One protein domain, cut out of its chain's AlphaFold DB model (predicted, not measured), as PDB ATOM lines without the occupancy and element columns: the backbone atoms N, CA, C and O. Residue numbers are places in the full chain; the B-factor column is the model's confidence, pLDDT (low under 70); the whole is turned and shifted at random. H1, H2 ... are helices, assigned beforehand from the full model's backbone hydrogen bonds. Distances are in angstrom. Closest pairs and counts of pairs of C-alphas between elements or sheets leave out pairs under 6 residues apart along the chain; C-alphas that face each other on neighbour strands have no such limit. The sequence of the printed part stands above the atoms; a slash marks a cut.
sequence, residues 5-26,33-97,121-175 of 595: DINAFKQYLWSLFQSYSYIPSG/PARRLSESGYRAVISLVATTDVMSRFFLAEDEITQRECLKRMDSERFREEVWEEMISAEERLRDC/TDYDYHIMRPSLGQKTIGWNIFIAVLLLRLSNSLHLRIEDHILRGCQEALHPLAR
ATOM      1  N   ASP A   5     -23.901 -44.415  28.548       83.75
ATOM      2  CA  ASP A   5     -23.860 -43.231  27.686       83.75
ATOM      3  C   ASP A   5     -24.773 -43.414  26.465       83.75
ATOM      4  O   ASP A   5     -24.349 -43.574  25.316       83.75
ATOM      5  N   ILE A   6     -26.077 -43.390  26.742       87.12
ATOM      6  CA  ILE A   6     -27.131 -43.515  25.734       87.12
ATOM      7  C   ILE A   6     -27.099 -42.337  24.740       87.12
ATOM      8  O   ILE A   6     -27.611 -42.454  23.627       87.12
ATOM      9  N   ASN A   7     -26.474 -41.206  25.087       87.62
ATOM     10  CA  ASN A   7     -26.363 -40.053  24.196       87.62
ATOM     11  C   ASN A   7     -25.197 -40.201  23.209       87.62
ATOM     12  O   ASN A   7     -25.413 -40.009  22.011       87.62
ATOM     13  N   ALA A   8     -24.017 -40.652  23.645       87.25
ATOM     14  CA  ALA A   8     -22.956 -41.051  22.722       87.25
ATOM     15  C   ALA A   8     -23.362 -42.276  21.879       87.25
ATOM     16  O   ALA A   8     -23.014 -42.345  20.701       87.25
ATOM     17  N   PHE A   9     -24.173 -43.195  22.420       90.62
ATOM     18  CA  PHE A   9     -24.748 -44.296  21.640       90.62
ATOM     19  C   PHE A   9     -25.688 -43.796  20.532       90.62
ATOM     20  O   PHE A   9     -25.552 -44.210  19.383       90.62
ATOM     21  N   LYS A  10     -26.589 -42.846  20.832       91.00
ATOM     22  CA  LYS A  10     -27.423 -42.173  19.813       91.00
ATOM     23  C   LYS A  10     -26.571 -41.467  18.753       91.00
ATOM     24  O   LYS A  10     -26.902 -41.554  17.578       91.00
ATOM     25  N   GLN A  11     -25.478 -40.799  19.135       90.62
ATOM     26  CA  GLN A  11     -24.557 -40.152  18.187       90.62
ATOM     27  C   GLN A  11     -23.833 -41.171  17.290       90.62
ATOM     28  O   GLN A  11     -23.744 -40.971  16.078       90.62
ATOM     29  N   TYR A  12     -23.369 -42.289  17.857       91.00
ATOM     30  CA  TYR A  12     -22.764 -43.392  17.108       91.00
ATOM     31  C   TYR A  12     -23.763 -44.012  16.118       91.00
ATOM     32  O   TYR A  12     -23.476 -44.093  14.923       91.00
ATOM     33  N   LEU A  13     -24.972 -44.345  16.583       92.81
ATOM     34  CA  LEU A  13     -26.064 -44.826  15.736       92.81
ATOM     35  C   LEU A  13     -26.467 -43.817  14.655       92.81
ATOM     36  O   LEU A  13     -26.810 -44.235  13.554       92.81
ATOM     37  N   TRP A  14     -26.412 -42.512  14.927       92.50
ATOM     38  CA  TRP A  14     -26.706 -41.471  13.938       92.50
ATOM     39  C   TRP A  14     -25.633 -41.402  12.846       92.50
ATOM     40  O   TRP A  14     -25.971 -41.299  11.669       92.50
ATOM     41  N   SER A  15     -24.353 -41.546  13.202       88.50
ATOM     42  CA  SER A  15     -23.250 -41.648  12.233       88.50
ATOM     43  C   SER A  15     -23.368 -42.899  11.349       88.50
ATOM     44  O   SER A  15     -23.252 -42.819  10.121       88.50
ATOM     45  N   LEU A  16     -23.705 -44.051  11.948       90.38
ATOM     46  CA  LEU A  16     -24.007 -45.269  11.195       90.38
ATOM     47  C   LEU A  16     -25.235 -45.074  10.294       90.38
ATOM     48  O   LEU A  16     -25.170 -45.370   9.105       90.38
ATOM     49  N   PHE A  17     -26.327 -44.506  10.811       89.88
ATOM     50  CA  PHE A  17     -27.523 -44.213  10.024       89.88
ATOM     51  C   PHE A  17     -27.207 -43.277   8.852       89.88
ATOM     52  O   PHE A  17     -27.697 -43.513   7.758       89.88
ATOM     53  N   GLN A  18     -26.366 -42.250   9.006       87.75
ATOM     54  CA  GLN A  18     -25.958 -41.392   7.883       87.75
ATOM     55  C   GLN A  18     -25.140 -42.138   6.818       87.75
ATOM     56  O   GLN A  18     -25.327 -41.882   5.628       87.75
ATOM     57  N   SER A  19     -24.276 -43.066   7.230       85.38
ATOM     58  CA  SER A  19     -23.455 -43.875   6.315       85.38
ATOM     59  C   SER A  19     -24.280 -44.930   5.566       85.38
ATOM     60  O   SER A  19     -24.045 -45.173   4.387       85.38
ATOM     61  N   TYR A  20     -25.276 -45.517   6.235       86.56
ATOM     62  CA  TYR A  20     -26.092 -46.627   5.730       86.56
ATOM     63  C   TYR A  20     -27.535 -46.232   5.352       86.56
ATOM     64  O   TYR A  20     -28.374 -47.101   5.130       86.56
ATOM     65  N   SER A  21     -27.835 -44.935   5.235       86.81
ATOM     66  CA  SER A  21     -29.093 -44.423   4.663       86.81
ATOM     67  C   SER A  21     -28.849 -43.709   3.341       86.81
ATOM     68  O   SER A  21     -27.789 -43.125   3.107       86.81
ATOM     69  N   TYR A  22     -29.879 -43.689   2.503       82.38
ATOM     70  CA  TYR A  22     -29.912 -42.930   1.260       82.38
ATOM     71  C   TYR A  22     -30.905 -41.762   1.381       82.38
ATOM     72  O   TYR A  22     -31.725 -41.700   2.302       82.38
ATOM     73  N   ILE A  23     -30.831 -40.815   0.447       81.81
ATOM     74  CA  ILE A  23     -31.871 -39.802   0.246       81.81
ATOM     75  C   ILE A  23     -32.709 -40.241  -0.964       81.81
ATOM     76  O   ILE A  23     -32.132 -40.452  -2.035       81.81
ATOM     77  N   PRO A  24     -34.040 -40.398  -0.840       72.94
ATOM     78  CA  PRO A  24     -34.887 -40.747  -1.974       72.94
ATOM     79  C   PRO A  24     -34.920 -39.611  -3.004       72.94
ATOM     80  O   PRO A  24     -35.282 -38.473  -2.705       72.94
ATOM     81  N   SER A  25     -34.547 -39.934  -4.240       63.12
ATOM     82  CA  SER A  25     -34.547 -39.007  -5.374       63.12
ATOM     83  C   SER A  25     -35.956 -38.927  -5.972       63.12
ATOM     84  O   SER A  25     -36.289 -39.674  -6.882       63.12
ATOM     85  N   GLY A  26     -36.801 -38.062  -5.412       60.44
ATOM     86  CA  GLY A  26     -38.219 -37.969  -5.784       60.44
ATOM     87  C   GLY A  26     -38.973 -36.967  -4.914       60.44
ATOM     88  O   GLY A  26     -39.863 -37.339  -4.155       60.44
ATOM     89  N   PRO A  33     -35.063 -32.997   2.371       62.47
ATOM     90  CA  PRO A  33     -34.890 -34.407   2.026       62.47
ATOM     91  C   PRO A  33     -34.600 -35.277   3.260       62.47
ATOM     92  O   PRO A  33     -33.492 -35.285   3.798       62.47
ATOM     93  N   ALA A  34     -35.601 -36.045   3.692       77.31
ATOM     94  CA  ALA A  34     -35.471 -36.984   4.798       77.31
ATOM     95  C   ALA A  34     -34.712 -38.250   4.364       77.31
ATOM     96  O   ALA A  34     -35.112 -38.943   3.427       77.31
ATOM     97  N   ARG A  35     -33.627 -38.573   5.078       85.75
ATOM     98  CA  ARG A  35     -32.870 -39.821   4.896       85.75
ATOM     99  C   ARG A  35     -33.712 -41.044   5.274       85.75
ATOM    100  O   ARG A  35     -34.407 -41.035   6.292       85.75
ATOM    101  N   ARG A  36     -33.607 -42.098   4.464       87.75
ATOM    102  CA  ARG A  36     -34.347 -43.363   4.581       87.75
ATOM    103  C   ARG A  36     -33.381 -44.541   4.703       87.75
ATOM    104  O   ARG A  36     -32.366 -44.589   4.009       87.75
ATOM    105  N   LEU A  37     -33.701 -45.486   5.581       89.94
ATOM    106  CA  LEU A  37     -32.945 -46.719   5.794       89.94
ATOM    107  C   LEU A  37     -33.642 -47.871   5.059       89.94
ATOM    108  O   LEU A  37     -34.815 -48.140   5.316       89.94
ATOM    109  N   SER A  38     -32.942 -48.532   4.139       90.19
ATOM    110  CA  SER A  38     -33.380 -49.806   3.555       90.19
ATOM    111  C   SER A  38     -33.181 -50.951   4.550       90.19
ATOM    112  O   SER A  38     -32.455 -50.803   5.538       90.19
ATOM    113  N   GLU A  39     -33.747 -52.125   4.264       89.56
ATOM    114  CA  GLU A  39     -33.426 -53.321   5.046       89.56
ATOM    115  C   GLU A  39     -31.927 -53.660   4.958       89.56
ATOM    116  O   GLU A  39     -31.300 -53.932   5.980       89.56
ATOM    117  N   SER A  40     -31.312 -53.562   3.769       87.25
ATOM    118  CA  SER A  40     -29.867 -53.796   3.597       87.25
ATOM    119  C   SER A  40     -29.025 -52.878   4.494       87.25
ATOM    120  O   SER A  40     -28.101 -53.344   5.164       87.25
ATOM    121  N   GLY A  41     -29.397 -51.597   4.594       89.44
ATOM    122  CA  GLY A  41     -28.771 -50.646   5.509       89.44
ATOM    123  C   GLY A  41     -29.019 -50.972   6.978       89.44
ATOM    124  O   GLY A  41     -28.083 -50.948   7.771       89.44
ATOM    125  N   TYR A  42     -30.242 -51.359   7.349       92.31
ATOM    126  CA  TYR A  42     -30.561 -51.826   8.700       92.31
ATOM    127  C   TYR A  42     -29.702 -53.035   9.115       92.31
ATOM    128  O   TYR A  42     -29.048 -52.994  10.160       92.31
ATOM    129  N   ARG A  43     -29.633 -54.083   8.279       90.81
ATOM    130  CA  ARG A  43     -28.847 -55.302   8.549       90.81
ATOM    131  C   ARG A  43     -27.351 -54.981   8.693       90.81
ATOM    132  O   ARG A  43     -26.693 -55.544   9.571       90.81
ATOM    133  N   ALA A  44     -26.825 -54.042   7.899       89.50
ATOM    134  CA  ALA A  44     -25.448 -53.558   8.013       89.50
ATOM    135  C   ALA A  44     -25.199 -52.792   9.328       89.50
ATOM    136  O   ALA A  44     -24.258 -53.119  10.053       89.50
ATOM    137  N   VAL A  45     -26.069 -51.839   9.691       91.19
ATOM    138  CA  VAL A  45     -25.951 -51.070  10.945       91.19
ATOM    139  C   VAL A  45     -25.994 -51.993  12.163       91.19
ATOM    140  O   VAL A  45     -25.118 -51.899  13.019       91.19
ATOM    141  N   ILE A  46     -26.954 -52.921  12.240       91.00
ATOM    142  CA  ILE A  46     -27.044 -53.845  13.381       91.00
ATOM    143  C   ILE A  46     -25.817 -54.761  13.466       91.00
ATOM    144  O   ILE A  46     -25.335 -54.998  14.568       91.00
ATOM    145  N   SER A  47     -25.247 -55.193  12.336       88.62
ATOM    146  CA  SER A  47     -24.018 -56.008  12.331       88.62
ATOM    147  C   SER A  47     -22.791 -55.276  12.893       88.62
ATOM    148  O   SER A  47     -21.898 -55.921  13.430       88.62
ATOM    149  N   LEU A  48     -22.743 -53.943  12.808       89.50
ATOM    150  CA  LEU A  48     -21.690 -53.134  13.439       89.50
ATOM    151  C   LEU A  48     -21.959 -52.901  14.934       89.50
ATOM    152  O   LEU A  48     -21.026 -52.870  15.739       89.50
ATOM    153  N   VAL A  49     -23.233 -52.765  15.314       89.31
ATOM    154  CA  VAL A  49     -23.650 -52.542  16.708       89.31
ATOM    155  C   VAL A  49     -23.542 -53.816  17.553       89.31
ATOM    156  O   VAL A  49     -23.182 -53.729  18.723       89.31
ATOM    157  N   ALA A  50     -23.788 -54.993  16.972       86.00
ATOM    158  CA  ALA A  50     -23.771 -56.304  17.634       86.00
ATOM    159  C   ALA A  50     -22.363 -56.812  18.024       86.00
ATOM    160  O   ALA A  50     -22.120 -58.012  18.100       86.00
ATOM    161  N   THR A  51     -21.412 -55.914  18.284       84.94
ATOM    162  CA  THR A  51     -20.028 -56.253  18.634       84.94
ATOM    163  C   THR A  51     -19.752 -56.026  20.120       84.94
ATOM    164  O   THR A  51     -20.257 -55.080  20.729       84.94
ATOM    165  N   THR A  52     -18.919 -56.881  20.724       81.00
ATOM    166  CA  THR A  52     -18.560 -56.807  22.153       81.00
ATOM    167  C   THR A  52     -18.036 -55.426  22.547       81.00
ATOM    168  O   THR A  52     -18.417 -54.898  23.594       81.00
ATOM    169  N   ASP A  53     -17.214 -54.825  21.685       83.06
ATOM    170  CA  ASP A  53     -16.568 -53.528  21.898       83.06
ATOM    171  C   ASP A  53     -17.571 -52.364  21.866       83.06
ATOM    172  O   ASP A  53     -17.454 -51.428  22.655       83.06
ATOM    173  N   VAL A  54     -18.586 -52.416  20.995       84.06
ATOM    174  CA  VAL A  54     -19.664 -51.413  20.971       84.06
ATOM    175  C   VAL A  54     -20.576 -51.594  22.179       84.06
ATOM    176  O   VAL A  54     -20.844 -50.629  22.896       84.06
ATOM    177  N   MET A  55     -21.022 -52.822  22.451       82.56
ATOM    178  CA  MET A  55     -21.988 -53.062  23.524       82.56
ATOM    179  C   MET A  55     -21.405 -52.753  24.909       82.56
ATOM    180  O   MET A  55     -22.057 -52.057  25.682       82.56
ATOM    181  N   SER A  56     -20.161 -53.160  25.195       80.19
ATOM    182  CA  SER A  56     -19.477 -52.823  26.460       80.19
ATOM    183  C   SER A  56     -19.164 -51.332  26.621       80.19
ATOM    184  O   SER A  56     -19.118 -50.832  27.744       80.19
ATOM    185  N   ARG A  57     -18.955 -50.604  25.516       82.06
ATOM    186  CA  ARG A  57     -18.652 -49.166  25.539       82.06
ATOM    187  C   ARG A  57     -19.850 -48.310  25.947       82.06
ATOM    188  O   ARG A  57     -19.656 -47.274  26.577       82.06
ATOM    189  N   PHE A  58     -21.058 -48.700  25.543       83.00
ATOM    190  CA  PHE A  58     -22.267 -47.895  25.737       83.00
ATOM    191  C   PHE A  58     -23.202 -48.432  26.827       83.00
ATOM    192  O   PHE A  58     -23.942 -47.648  27.426       83.00
ATOM    193  N   PHE A  59     -23.144 -49.734  27.121       80.19
ATOM    194  CA  PHE A  59     -23.977 -50.382  28.128       80.19
ATOM    195  C   PHE A  59     -23.119 -51.094  29.175       80.19
ATOM    196  O   PHE A  59     -22.383 -52.033  28.876       80.19
ATOM    197  N   LEU A  60     -23.274 -50.684  30.432       72.75
ATOM    198  CA  LEU A  60     -22.823 -51.449  31.585       72.75
ATOM    199  C   LEU A  60     -23.603 -52.766  31.614       72.75
ATOM    200  O   LEU A  60     -24.813 -52.778  31.853       72.75
ATOM    201  N   ALA A  61     -22.897 -53.864  31.364       64.56
ATOM    202  CA  ALA A  61     -23.403 -55.196  31.631       64.56
ATOM    203  C   ALA A  61     -23.660 -55.357  33.137       64.56
ATOM    204  O   ALA A  61     -22.829 -54.952  33.952       64.56
ATOM    205  N   GLU A  62     -24.789 -55.962  33.512       64.19
ATOM    206  CA  GLU A  62     -25.006 -56.381  34.905       64.19
ATOM    207  C   GLU A  62     -24.055 -57.530  35.280       64.19
ATOM    208  O   GLU A  62     -23.547 -57.582  36.399       64.19
ATOM    209  N   ASP A  63     -23.770 -58.403  34.309       68.88
ATOM    210  CA  ASP A  63     -22.831 -59.518  34.380       68.88
ATOM    211  C   ASP A  63     -22.388 -59.971  32.964       68.88
ATOM    212  O   ASP A  63     -23.025 -59.654  31.952       68.88
ATOM    213  N   GLU A  64     -21.300 -60.746  32.876       72.44
ATOM    214  CA  GLU A  64     -20.743 -61.228  31.597       72.44
ATOM    215  C   GLU A  64     -21.661 -62.189  30.818       72.44
ATOM    216  O   GLU A  64     -21.545 -62.293  29.592       72.44
ATOM    217  N   ILE A  65     -22.542 -62.928  31.499       76.38
ATOM    218  CA  ILE A  65     -23.460 -63.894  30.882       76.38
ATOM    219  C   ILE A  65     -24.577 -63.124  30.179       76.38
ATOM    220  O   ILE A  65     -24.839 -63.387  29.004       76.38
ATOM    221  N   THR A  66     -25.155 -62.121  30.847       74.19
ATOM    222  CA  THR A  66     -26.111 -61.184  30.246       74.19
ATOM    223  C   THR A  66     -25.505 -60.518  29.013       74.19
ATOM    224  O   THR A  66     -26.114 -60.575  27.947       74.19
ATOM    225  N   GLN A  67     -24.275 -59.989  29.082       76.44
ATOM    226  CA  GLN A  67     -23.624 -59.379  27.912       76.44
ATOM    227  C   GLN A  67     -23.440 -60.368  26.746       76.44
ATOM    228  O   GLN A  67     -23.689 -60.027  25.588       76.44
ATOM    229  N   ARG A  68     -23.024 -61.606  27.037       81.12
ATOM    230  CA  ARG A  68     -22.799 -62.650  26.026       81.12
ATOM    231  C   ARG A  68     -24.098 -63.097  25.356       81.12
ATOM    232  O   ARG A  68     -24.130 -63.289  24.142       81.12
ATOM    233  N   GLU A  69     -25.171 -63.234  26.130       82.38
ATOM    234  CA  GLU A  69     -26.503 -63.566  25.623       82.38
ATOM    235  C   GLU A  69     -27.137 -62.379  24.868       82.38
ATOM    236  O   GLU A  69     -27.813 -62.606  23.866       82.38
ATOM    237  N   CYS A  70     -26.852 -61.125  25.250       82.75
ATOM    238  CA  CYS A  70     -27.231 -59.937  24.473       82.75
ATOM    239  C   CYS A  70     -26.647 -59.986  23.056       82.75
ATOM    240  O   CYS A  70     -27.395 -59.885  22.087       82.75
ATOM    241  N   LEU A  71     -25.330 -60.189  22.933       85.69
ATOM    242  CA  LEU A  71     -24.636 -60.278  21.642       85.69
ATOM    243  C   LEU A  71     -25.195 -61.427  20.791       85.69
ATOM    244  O   LEU A  71     -25.635 -61.213  19.666       85.69
ATOM    245  N   LYS A  72     -25.306 -62.625  21.376       88.38
ATOM    246  CA  LYS A  72     -25.879 -63.814  20.725       88.38
ATOM    247  C   LYS A  72     -27.325 -63.611  20.244       88.38
ATOM    248  O   LYS A  72     -27.712 -64.193  19.233       88.38
ATOM    249  N   ARG A  73     -28.131 -62.799  20.939       86.00
ATOM    250  CA  ARG A  73     -29.476 -62.410  20.478       86.00
ATOM    251  C   ARG A  73     -29.421 -61.350  19.384       86.00
ATOM    252  O   ARG A  73     -30.149 -61.489  18.412       86.00
ATOM    253  N   MET A  74     -28.545 -60.350  19.484       86.19
ATOM    254  CA  MET A  74     -28.357 -59.354  18.421       86.19
ATOM    255  C   MET A  74     -27.846 -59.962  17.110       86.19
ATOM    256  O   MET A  74     -28.206 -59.470  16.044       86.19
ATOM    257  N   ASP A  75     -27.076 -61.048  17.170       87.12
ATOM    258  CA  ASP A  75     -26.636 -61.825  16.005       87.12
ATOM    259  C   ASP A  75     -27.655 -62.858  15.509       87.12
ATOM    260  O   ASP A  75     -27.478 -63.430  14.435       87.12
ATOM    261  N   SER A  76     -28.759 -63.072  16.231       90.50
ATOM    262  CA  SER A  76     -29.835 -63.933  15.751       90.50
ATOM    263  C   SER A  76     -30.566 -63.268  14.585       90.50
ATOM    264  O   SER A  76     -31.201 -62.225  14.746       90.50
ATOM    265  N   GLU A  77     -30.524 -63.900  13.413       91.19
ATOM    266  CA  GLU A  77     -31.231 -63.449  12.209       91.19
ATOM    267  C   GLU A  77     -32.724 -63.207  12.469       91.19
ATOM    268  O   GLU A  77     -33.233 -62.141  12.129       91.19
ATOM    269  N   ARG A  78     -33.369 -64.111  13.217       91.06
ATOM    270  CA  ARG A  78     -34.753 -63.969  13.688       91.06
ATOM    271  C   ARG A  78     -34.977 -62.718  14.548       91.06
ATOM    272  O   ARG A  78     -36.005 -62.065  14.419       91.06
ATOM    273  N   PHE A  79     -34.055 -62.365  15.446       90.50
ATOM    274  CA  PHE A  79     -34.195 -61.135  16.241       90.50
ATOM    275  C   PHE A  79     -34.060 -59.894  15.350       90.50
ATOM    276  O   PHE A  79     -34.820 -58.940  15.503       90.50
ATOM    277  N   ARG A  80     -33.135 -59.927  14.382       92.44
ATOM    278  CA  ARG A  80     -32.971 -58.868  13.374       92.44
ATOM    279  C   ARG A  80     -34.232 -58.727  12.497       92.44
ATOM    280  O   ARG A  80     -34.630 -57.609  12.195       92.44
ATOM    281  N   GLU A  81     -34.906 -59.826  12.158       93.00
ATOM    282  CA  GLU A  81     -36.219 -59.828  11.485       93.00
ATOM    283  C   GLU A  81     -37.330 -59.241  12.366       93.00
ATOM    284  O   GLU A  81     -37.998 -58.295  11.959       93.00
ATOM    285  N   GLU A  82     -37.505 -59.741  13.595       93.06
ATOM    286  CA  GLU A  82     -38.543 -59.263  14.523       93.06
ATOM    287  C   GLU A  82     -38.421 -57.762  14.835       93.06
ATOM    288  O   GLU A  82     -39.430 -57.093  15.060       93.06
ATOM    289  N   VAL A  83     -37.195 -57.230  14.869       93.56
ATOM    290  CA  VAL A  83     -36.922 -55.798  15.059       93.56
ATOM    291  C   VAL A  83     -37.189 -54.998  13.777       93.56
ATOM    292  O   VAL A  83     -37.717 -53.889  13.868       93.56
ATOM    293  N   TRP A  84     -36.870 -55.533  12.593       94.56
ATOM    294  CA  TRP A  84     -37.186 -54.884  11.314       94.56
ATOM    295  C   TRP A  84     -38.699 -54.779  11.087       94.56
ATOM    296  O   TRP A  84     -39.205 -53.680  10.860       94.56
ATOM    297  N   GLU A  85     -39.441 -55.875  11.254       93.31
ATOM    298  CA  GLU A  85     -40.900 -55.885  11.086       93.31
ATOM    299  C   GLU A  85     -41.623 -54.993  12.111       93.31
ATOM    300  O   GLU A  85     -42.669 -54.419  11.805       93.31
ATOM    301  N   GLU A  86     -41.051 -54.778  13.302       92.81
ATOM    302  CA  GLU A  86     -41.561 -53.776  14.244       92.81
ATOM    303  C   GLU A  86     -41.315 -52.336  13.761       92.81
ATOM    304  O   GLU A  86     -42.208 -51.498  13.896       92.81
ATOM    305  N   MET A  87     -40.157 -52.036  13.153       93.94
ATOM    306  CA  MET A  87     -39.900 -50.726  12.529       93.94
ATOM    307  C   MET A  87     -40.856 -50.463  11.359       93.94
ATOM    308  O   MET A  87     -41.404 -49.365  11.255       93.94
ATOM    309  N   ILE A  88     -41.110 -51.475  10.526       91.62
ATOM    310  CA  ILE A  88     -42.115 -51.432   9.457       91.62
ATOM    311  C   ILE A  88     -43.510 -51.156  10.025       91.62
ATOM    312  O   ILE A  88     -44.143 -50.159   9.672       91.62
ATOM    313  N   SER A  89     -43.952 -51.987  10.972       88.94
ATOM    314  CA  SER A  89     -45.272 -51.882  11.604       88.94
ATOM    315  C   SER A  89     -45.447 -50.571  12.376       88.94
ATOM    316  O   SER A  89     -46.568 -50.120  12.604       88.94
ATOM    317  N   ALA A  90     -44.360 -49.953  12.843       88.25
ATOM    318  CA  ALA A  90     -44.385 -48.629  13.453       88.25
ATOM    319  C   ALA A  90     -44.498 -47.500  12.421       88.25
ATOM    320  O   ALA A  90     -45.238 -46.552  12.672       88.25
ATOM    321  N   GLU A  91     -43.826 -47.586  11.267       87.62
ATOM    322  CA  GLU A  91     -44.013 -46.584  10.213       87.62
ATOM    323  C   GLU A  91     -45.432 -46.604   9.655       87.62
ATOM    324  O   GLU A  91     -46.015 -45.538   9.472       87.62
ATOM    325  N   GLU A  92     -45.992 -47.787   9.412       85.56
ATOM    326  CA  GLU A  92     -47.349 -47.931   8.879       85.56
ATOM    327  C   GLU A  92     -48.360 -47.295   9.846       85.56
ATOM    328  O   GLU A  92     -49.007 -46.315   9.484       85.56
ATOM    329  N   ARG A  93     -48.332 -47.660  11.139       83.38
ATOM    330  CA  ARG A  93     -49.153 -47.002  12.179       83.38
ATOM    331  C   ARG A  93     -48.968 -45.480  12.254       83.38
ATOM    332  O   ARG A  93     -49.939 -44.759  12.484       83.38
ATOM    333  N   LEU A  94     -47.741 -44.973  12.098       80.62
ATOM    334  CA  LEU A  94     -47.456 -43.530  12.107       80.62
ATOM    335  C   LEU A  94     -47.999 -42.819  10.858       80.62
ATOM    336  O   LEU A  94     -48.453 -41.679  10.957       80.62
ATOM    337  N   ARG A  95     -47.974 -43.492   9.704       77.62
ATOM    338  CA  ARG A  95     -48.536 -43.015   8.435       77.62
ATOM    339  C   ARG A  95     -50.060 -42.975   8.500       77.62
ATOM    340  O   ARG A  95     -50.635 -41.942   8.175       77.62
ATOM    341  N   ASP A  96     -50.686 -44.026   9.015       68.69
ATOM    342  CA  ASP A  96     -52.141 -44.124   9.173       68.69
ATOM    343  C   ASP A  96     -52.667 -43.053  10.144       68.69
ATOM    344  O   ASP A  96     -53.647 -42.368   9.857       68.69
ATOM    345  N   CYS A  97     -51.954 -42.805  11.251       60.56
ATOM    346  CA  CYS A  97     -52.269 -41.712  12.182       60.56
ATOM    347  C   CYS A  97     -52.141 -40.306  11.561       60.56
ATOM    348  O   CYS A  97     -52.740 -39.362  12.076       60.56
ATOM    349  N   THR A 121     -20.180 -39.426  -6.206       36.28
ATOM    350  CA  THR A 121     -19.579 -39.634  -4.887       36.28
ATOM    351  C   THR A 121     -19.207 -41.107  -4.789       36.28
ATOM    352  O   THR A 121     -20.101 -41.950  -4.819       36.28
ATOM    353  N   ASP A 122     -17.909 -41.405  -4.698       35.16
ATOM    354  CA  ASP A 122     -17.330 -42.749  -4.867       35.16
ATOM    355  C   ASP A 122     -17.552 -43.684  -3.657       35.16
ATOM    356  O   ASP A 122     -16.613 -44.155  -3.017       35.16
ATOM    357  N   TYR A 123     -18.819 -43.957  -3.346       40.16
ATOM    358  CA  TYR A 123     -19.266 -45.006  -2.430       40.16
ATOM    359  C   TYR A 123     -20.301 -45.891  -3.127       40.16
ATOM    360  O   TYR A 123     -20.972 -45.462  -4.066       40.16
ATOM    361  N   ASP A 124     -20.439 -47.136  -2.666       39.00
ATOM    362  CA  ASP A 124     -21.220 -48.181  -3.341       39.00
ATOM    363  C   ASP A 124     -22.740 -48.052  -3.088       39.00
ATOM    364  O   ASP A 124     -23.413 -48.917  -2.519       39.00
ATOM    365  N   TYR A 125     -23.297 -46.900  -3.478       45.72
ATOM    366  CA  TYR A 125     -24.694 -46.521  -3.250       45.72
ATOM    367  C   TYR A 125     -25.704 -47.480  -3.901       45.72
ATOM    368  O   TYR A 125     -26.866 -47.500  -3.492       45.72
ATOM    369  N   HIS A 126     -25.283 -48.305  -4.863       43.97
ATOM    370  CA  HIS A 126     -26.137 -49.278  -5.544       43.97
ATOM    371  C   HIS A 126     -26.590 -50.436  -4.635       43.97
ATOM    372  O   HIS A 126     -27.670 -50.975  -4.850       43.97
ATOM    373  N   ILE A 127     -25.831 -50.770  -3.583       49.22
ATOM    374  CA  ILE A 127     -26.222 -51.769  -2.561       49.22
ATOM    375  C   ILE A 127     -27.232 -51.173  -1.552       49.22
ATOM    376  O   ILE A 127     -28.021 -51.875  -0.908       49.22
ATOM    377  N   MET A 128     -27.200 -49.847  -1.412       54.50
ATOM    378  CA  MET A 128     -27.912 -49.085  -0.384       54.50
ATOM    379  C   MET A 128     -29.230 -48.477  -0.871       54.50
ATOM    380  O   MET A 128     -30.090 -48.150  -0.052       54.50
ATOM    381  N   ARG A 129     -29.388 -48.294  -2.186       61.72
ATOM    382  CA  ARG A 129     -30.599 -47.745  -2.803       61.72
ATOM    383  C   ARG A 129     -31.615 -48.882  -3.011       61.72
ATOM    384  O   ARG A 129     -31.351 -49.778  -3.808       61.72
ATOM    385  N   PRO A 130     -32.758 -48.872  -2.309       59.75
ATOM    386  CA  PRO A 130     -33.763 -49.923  -2.425       59.75
ATOM    387  C   PRO A 130     -34.409 -49.941  -3.813       59.75
ATOM    388  O   PRO A 130     -34.517 -48.901  -4.471       59.75
ATOM    389  N   SER A 131     -34.887 -51.113  -4.239       58.56
ATOM    390  CA  SER A 131     -35.711 -51.222  -5.447       58.56
ATOM    391  C   SER A 131     -37.073 -50.551  -5.238       58.56
ATOM    392  O   SER A 131     -37.534 -50.391  -4.104       58.56
ATOM    393  N   LEU A 132     -37.754 -50.205  -6.336       56.94
ATOM    394  CA  LEU A 132     -39.124 -49.690  -6.276       56.94
ATOM    395  C   LEU A 132     -40.013 -50.641  -5.444       56.94
ATOM    396  O   LEU A 132     -39.903 -51.862  -5.568       56.94
ATOM    397  N   GLY A 133     -40.844 -50.082  -4.563       60.09
ATOM    398  CA  GLY A 133     -41.757 -50.840  -3.695       60.09
ATOM    399  C   GLY A 133     -41.173 -51.406  -2.388       60.09
ATOM    400  O   GLY A 133     -41.949 -51.840  -1.540       60.09
ATOM    401  N   GLN A 134     -39.854 -51.381  -2.155       71.81
ATOM    402  CA  GLN A 134     -39.295 -51.808  -0.860       71.81
ATOM    403  C   GLN A 134     -39.635 -50.815   0.269       71.81
ATOM    404  O   GLN A 134     -39.594 -49.594   0.088       71.81
ATOM    405  N   LYS A 135     -39.946 -51.339   1.463       85.62
ATOM    406  CA  LYS A 135     -40.257 -50.534   2.657       85.62
ATOM    407  C   LYS A 135     -38.971 -49.954   3.273       85.62
ATOM    408  O   LYS A 135     -37.941 -50.624   3.293       85.62
ATOM    409  N   THR A 136     -39.004 -48.701   3.744       88.56
ATOM    410  CA  THR A 136     -37.784 -47.960   4.132       88.56
ATOM    411  C   THR A 136     -38.022 -47.004   5.297       88.56
ATOM    412  O   THR A 136     -38.826 -46.088   5.180       88.56
ATOM    413  N   ILE A 137     -37.307 -47.158   6.412       89.56
ATOM    414  CA  ILE A 137     -37.682 -46.512   7.683       89.56
ATOM    415  C   ILE A 137     -36.905 -45.223   7.985       89.56
ATOM    416  O   ILE A 137     -35.780 -45.012   7.525       89.56
ATOM    417  N   GLY A 138     -37.537 -44.318   8.735       90.00
ATOM    418  CA  GLY A 138     -36.951 -43.044   9.167       90.00
ATOM    419  C   GLY A 138     -36.192 -43.134  10.499       90.00
ATOM    420  O   GLY A 138     -36.490 -43.981  11.340       90.00
ATOM    421  N   TRP A 139     -35.249 -42.210  10.725       91.25
ATOM    422  CA  TRP A 139     -34.385 -42.175  11.921       91.25
ATOM    423  C   TRP A 139     -35.140 -42.286  13.251       91.25
ATOM    424  O   TRP A 139     -34.761 -43.086  14.102       91.25
ATOM    425  N   ASN A 140     -36.226 -41.526  13.423       90.75
ATOM    426  CA  ASN A 140     -36.993 -41.508  14.675       90.75
ATOM    427  C   ASN A 140     -37.577 -42.890  15.019       90.75
ATOM    428  O   ASN A 140     -37.662 -43.243  16.191       90.75
ATOM    429  N   ILE A 141     -37.938 -43.673  13.998       92.19
ATOM    430  CA  ILE A 141     -38.471 -45.030  14.145       92.19
ATOM    431  C   ILE A 141     -37.327 -45.998  14.447       92.19
ATOM    432  O   ILE A 141     -37.414 -46.762  15.408       92.19
ATOM    433  N   PHE A 142     -36.230 -45.901  13.685       93.75
ATOM    434  CA  PHE A 142     -35.012 -46.685  13.901       93.75
ATOM    435  C   PHE A 142     -34.530 -46.603  15.353       93.75
ATOM    436  O   PHE A 142     -34.385 -47.626  16.021       93.75
ATOM    437  N   ILE A 143     -34.312 -45.384  15.859       93.81
ATOM    438  CA  ILE A 143     -33.735 -45.184  17.191       93.81
ATOM    439  C   ILE A 143     -34.705 -45.583  18.308       93.81
ATOM    440  O   ILE A 143     -34.274 -46.166  19.300       93.81
ATOM    441  N   ALA A 144     -36.007 -45.322  18.148       93.12
ATOM    442  CA  ALA A 144     -37.000 -45.635  19.170       93.12
ATOM    443  C   ALA A 144     -37.247 -47.146  19.304       93.12
ATOM    444  O   ALA A 144     -37.178 -47.667  20.416       93.12
ATOM    445  N   VAL A 145     -37.469 -47.861  18.191       94.12
ATOM    446  CA  VAL A 145     -37.669 -49.323  18.211       94.12
ATOM    447  C   VAL A 145     -36.402 -50.032  18.693       94.12
ATOM    448  O   VAL A 145     -36.484 -50.920  19.542       94.12
ATOM    449  N   LEU A 146     -35.219 -49.609  18.227       93.19
ATOM    450  CA  LEU A 146     -33.959 -50.217  18.654       93.19
ATOM    451  C   LEU A 146     -33.724 -50.034  20.162       93.19
ATOM    452  O   LEU A 146     -33.490 -51.023  20.849       93.19
ATOM    453  N   LEU A 147     -33.849 -48.818  20.711       91.81
ATOM    454  CA  LEU A 147     -33.675 -48.595  22.156       91.81
ATOM    455  C   LEU A 147     -34.710 -49.367  22.994       91.81
ATOM    456  O   LEU A 147     -34.351 -49.936  24.025       91.81
ATOM    457  N   LEU A 148     -35.965 -49.454  22.542       91.62
ATOM    458  CA  LEU A 148     -36.995 -50.240  23.228       91.62
ATOM    459  C   LEU A 148     -36.694 -51.745  23.211       91.62
ATOM    460  O   LEU A 148     -36.871 -52.401  24.234       91.62
ATOM    461  N   ARG A 149     -36.180 -52.298  22.106       90.06
ATOM    462  CA  ARG A 149     -35.774 -53.714  22.022       90.06
ATOM    463  C   ARG A 149     -34.508 -54.021  22.826       90.06
ATOM    464  O   ARG A 149     -34.459 -55.061  23.483       90.06
ATOM    465  N   LEU A 150     -33.529 -53.114  22.850       87.38
ATOM    466  CA  LEU A 150     -32.333 -53.230  23.699       87.38
ATOM    467  C   LEU A 150     -32.701 -53.256  25.197       87.38
ATOM    468  O   LEU A 150     -32.163 -54.071  25.942       87.38
ATOM    469  N   SER A 151     -33.673 -52.446  25.628       86.56
ATOM    470  CA  SER A 151     -34.228 -52.514  26.990       86.56
ATOM    471  C   SER A 151     -35.051 -53.788  27.223       86.56
ATOM    472  O   SER A 151     -34.776 -54.564  28.135       86.56
ATOM    473  N   ASN A 152     -36.067 -54.040  26.397       85.25
ATOM    474  CA  ASN A 152     -37.122 -54.999  26.734       85.25
ATOM    475  C   ASN A 152     -36.757 -56.460  26.426       85.25
ATOM    476  O   ASN A 152     -37.230 -57.358  27.117       85.25
ATOM    477  N   SER A 153     -35.943 -56.713  25.395       80.75
ATOM    478  CA  SER A 153     -35.568 -58.071  24.963       80.75
ATOM    479  C   SER A 153     -34.173 -58.498  25.432       80.75
ATOM    480  O   SER A 153     -33.891 -59.700  25.503       80.75
ATOM    481  N   LEU A 154     -33.299 -57.526  25.723       78.25
ATOM    482  CA  LEU A 154     -31.912 -57.749  26.150       78.25
ATOM    483  C   LEU A 154     -31.617 -57.239  27.577       78.25
ATOM    484  O   LEU A 154     -30.512 -57.438  28.067       78.25
ATOM    485  N   HIS A 155     -32.586 -56.614  28.257       77.62
ATOM    486  CA  HIS A 155     -32.473 -56.115  29.640       77.62
ATOM    487  C   HIS A 155     -31.347 -55.092  29.876       77.62
ATOM    488  O   HIS A 155     -30.887 -54.897  31.001       77.62
ATOM    489  N   LEU A 156     -30.918 -54.389  28.825       81.00
ATOM    490  CA  LEU A 156     -29.908 -53.342  28.940       81.00
ATOM    491  C   LEU A 156     -30.516 -52.108  29.610       81.00
ATOM    492  O   LEU A 156     -31.518 -51.567  29.142       81.00
ATOM    493  N   ARG A 157     -29.893 -51.639  30.699       80.94
ATOM    494  CA  ARG A 157     -30.372 -50.479  31.467       80.94
ATOM    495  C   ARG A 157     -30.414 -49.225  30.589       80.94
ATOM    496  O   ARG A 157     -29.374 -48.691  30.207       80.94
ATOM    497  N   ILE A 158     -31.611 -48.732  30.296       84.69
ATOM    498  CA  ILE A 158     -31.849 -47.462  29.603       84.69
ATOM    499  C   ILE A 158     -32.808 -46.655  30.476       84.69
ATOM    500  O   ILE A 158     -33.732 -47.204  31.063       84.69
ATOM    501  N   GLU A 159     -32.560 -45.355  30.606       86.12
ATOM    502  CA  GLU A 159     -33.293 -44.499  31.539       86.12
ATOM    503  C   GLU A 159     -34.773 -44.363  31.137       86.12
ATOM    504  O   GLU A 159     -35.082 -44.066  29.979       86.12
ATOM    505  N   ASP A 160     -35.693 -44.512  32.099       86.31
ATOM    506  CA  ASP A 160     -37.150 -44.540  31.866       86.31
ATOM    507  C   ASP A 160     -37.674 -43.362  31.036       86.31
ATOM    508  O   ASP A 160     -38.614 -43.507  30.255       86.31
ATOM    509  N   HIS A 161     -37.076 -42.178  31.198       85.62
ATOM    510  CA  HIS A 161     -37.476 -40.980  30.463       85.62
ATOM    511  C   HIS A 161     -37.107 -41.060  28.969       85.62
ATOM    512  O   HIS A 161     -37.848 -40.554  28.126       85.62
ATOM    513  N   ILE A 162     -36.012 -41.752  28.623       87.94
ATOM    514  CA  ILE A 162     -35.624 -42.036  27.235       87.94
ATOM    515  C   ILE A 162     -36.573 -43.080  26.644       87.94
ATOM    516  O   ILE A 162     -37.081 -42.880  25.541       87.94
ATOM    517  N   LEU A 163     -36.853 -44.164  27.376       88.94
ATOM    518  CA  LEU A 163     -37.760 -45.226  26.924       88.94
ATOM    519  C   LEU A 163     -39.187 -44.704  26.711       88.94
ATOM    520  O   LEU A 163     -39.803 -45.001  25.689       88.94
ATOM    521  N   ARG A 164     -39.678 -43.852  27.615       87.75
ATOM    522  CA  ARG A 164     -40.968 -43.168  27.474       87.75
ATOM    523  C   ARG A 164     -40.999 -42.255  26.248       87.75
ATOM    524  O   ARG A 164     -41.927 -42.353  25.455       87.75
ATOM    525  N   GLY A 165     -39.954 -41.455  26.028       86.19
ATOM    526  CA  GLY A 165     -39.824 -40.642  24.814       86.19
ATOM    527  C   GLY A 165     -39.817 -41.476  23.523       86.19
ATOM    528  O   GLY A 165     -40.366 -41.046  22.512       86.19
ATOM    529  N   CYS A 166     -39.267 -42.695  23.560       90.19
ATOM    530  CA  CYS A 166     -39.336 -43.640  22.440       90.19
ATOM    531  C   CYS A 166     -40.762 -44.182  22.231       90.19
ATOM    532  O   CYS A 166     -41.231 -44.231  21.099       90.19
ATOM    533  N   GLN A 167     -41.483 -44.531  23.302       88.62
ATOM    534  CA  GLN A 167     -42.887 -44.971  23.226       88.62
ATOM    535  C   GLN A 167     -43.798 -43.864  22.670       88.62
ATOM    536  O   GLN A 167     -44.578 -44.111  21.752       88.62
ATOM    537  N   GLU A 168     -43.650 -42.632  23.164       84.94
ATOM    538  CA  GLU A 168     -44.379 -41.450  22.683       84.94
ATOM    539  C   GLU A 168     -44.078 -41.131  21.208       84.94
ATOM    540  O   GLU A 168     -44.976 -40.726  20.471       84.94
ATOM    541  N   ALA A 169     -42.838 -41.341  20.748       83.62
ATOM    542  CA  ALA A 169     -42.450 -41.127  19.352       83.62
ATOM    543  C   ALA A 169     -43.061 -42.153  18.377       83.62
ATOM    544  O   ALA A 169     -43.255 -41.829  17.205       83.62
ATOM    545  N   LEU A 170     -43.376 -43.366  18.846       84.69
ATOM    546  CA  LEU A 170     -43.990 -44.434  18.045       84.69
ATOM    547  C   LEU A 170     -45.527 -44.470  18.145       84.69
ATOM    548  O   LEU A 170     -46.171 -45.191  17.385       84.69
ATOM    549  N   HIS A 171     -46.126 -43.709  19.067       77.25
ATOM    550  CA  HIS A 171     -47.572 -43.683  19.308       77.25
ATOM    551  C   HIS A 171     -48.097 -42.237  19.413       77.25
ATOM    552  O   HIS A 171     -48.171 -41.693  20.516       77.25
ATOM    553  N   PRO A 172     -48.565 -41.613  18.311       59.84
ATOM    554  CA  PRO A 172     -49.110 -40.249  18.333       59.84
ATOM    555  C   PRO A 172     -50.274 -40.083  19.320       59.84
ATOM    556  O   PRO A 172     -50.383 -39.062  19.998       59.84
ATOM    557  N   LEU A 173     -51.099 -41.126  19.458       50.69
ATOM    558  CA  LEU A 173     -52.227 -41.183  20.390       50.69
ATOM    559  C   LEU A 173     -51.804 -41.233  21.869       50.69
ATOM    560  O   LEU A 173     -52.615 -40.894  22.727       50.69
ATOM    561  N   ALA A 174     -50.548 -41.570  22.199       46.06
ATOM    562  CA  ALA A 174     -50.060 -41.518  23.582       46.06
ATOM    563  C   ALA A 174     -50.081 -40.085  24.149       46.06
ATOM    564  O   ALA A 174     -50.269 -39.898  25.348       46.06
ATOM    565  N   ARG A 175     -49.993 -39.061  23.285       43.66
ATOM    566  CA  ARG A 175     -50.140 -37.646  23.672       43.66
ATOM    567  C   ARG A 175     -51.565 -37.249  24.075       43.66
ATOM    568  O   ARG A 175     -51.738 -36.178  24.648       43.66
TER     569      ARG A 175
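What this domain is: This is residues 5 to 26, 33 to 97 and 121 to 175 of the 595 residues of an uncharacterized protein of Trypanosoma cruzi (UniProt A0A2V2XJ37). A group of crossing helices is built round H7, which lies at the core with H1, H5 and H8 packed on it at steep angles. H2 bridges H1 and H5, H3 and H4 meet nearly at right angles beyond H1 and H2, and the tiny H6 and H9 lie far from the core, H6 on H2 and H9 at the end of H8. The printed part has 142 residues, with nine named helices in the order H1 to H9 and no named strand; the class is all helix. The whole is compact, with a radius of gyration of the C-alphas of 15.3 A and spans of 48 by 41 by 27 A.

How they stand to each other: The longest helix, H5, residues 77 to 97, touches H7, residues 139 to 152, with its residues 83 to 91 alone, at a steep tilt of 52 degrees; the closest C-alphas, of Met 87 and Ile 141, are 6.1 A apart. H7 touches H8, residues 160 to 170, at a steep tilt of 48 degrees, opposite ways, closest at C-alphas 144 and 166, 4.5 A. With residues 139 to 143 alone H7 touches H1, residues 6 to 20, closest at C-alphas 139 and 17, 7.4 A. H1 and H5 are apart. H2, residues 39 to 49, touches H1, closest at C-alphas 41 and 20, 4.8 A, and also H5, closest at C-alphas 43 and 80, 7.3 A. H3, residues 52 to 58, touches H4, residues 64 to 74, about perpendicular at 77 degrees, closest at C-alphas 52 and 71, 7.0 A. H3 only just touches H1, with 3 pairs of C-alphas within 8 A, closest at Phe 58 and Phe 9, 6.0 A. H6, residues 125 to 128, only just touches H2, also with 3 pairs, closest at C-alphas 128 and 41, 6.2 A. H9, residues 172 to 175, touches H8 only at the corner, and only just, with 3 pairs, closest at C-alphas 174 and 168, 5.8 A. Residues 36 to 37 pair antiparallel with residues 137 to 138. In H1 to H5, H7 and H8 every O i to N i+4 pair is within hydrogen-bond range; H6 and H9 are too short for one.

Where its parts are: H5 is 30.3 A long, from C-alpha 77 at (-31.231, -63.449, 12.209) to C-alpha 97 at (-52.269, -41.712, 12.182). H1 is 20.3 A, beginning at (-27.131, -43.515, 25.734), and H7 is 19.8 A. H8, H4 and H2 measure 15.4, 15.3 and 15.2 A.

The domain as a whole: The C-alphas farthest apart, of Gly 26 and Asp 63, are 48.1 A apart. Residues 27 to 32 and 98 to 120 are not printed, leaving gaps of 9.2 A and 36.9 A between C-alphas. Of the links printed whole, none is long. Mean pLDDT of the printed part is 80.9; residues 25 to 26, 33, 61 to 63, 96 to 97, 121 to 133 and 172 to 175 are under 70.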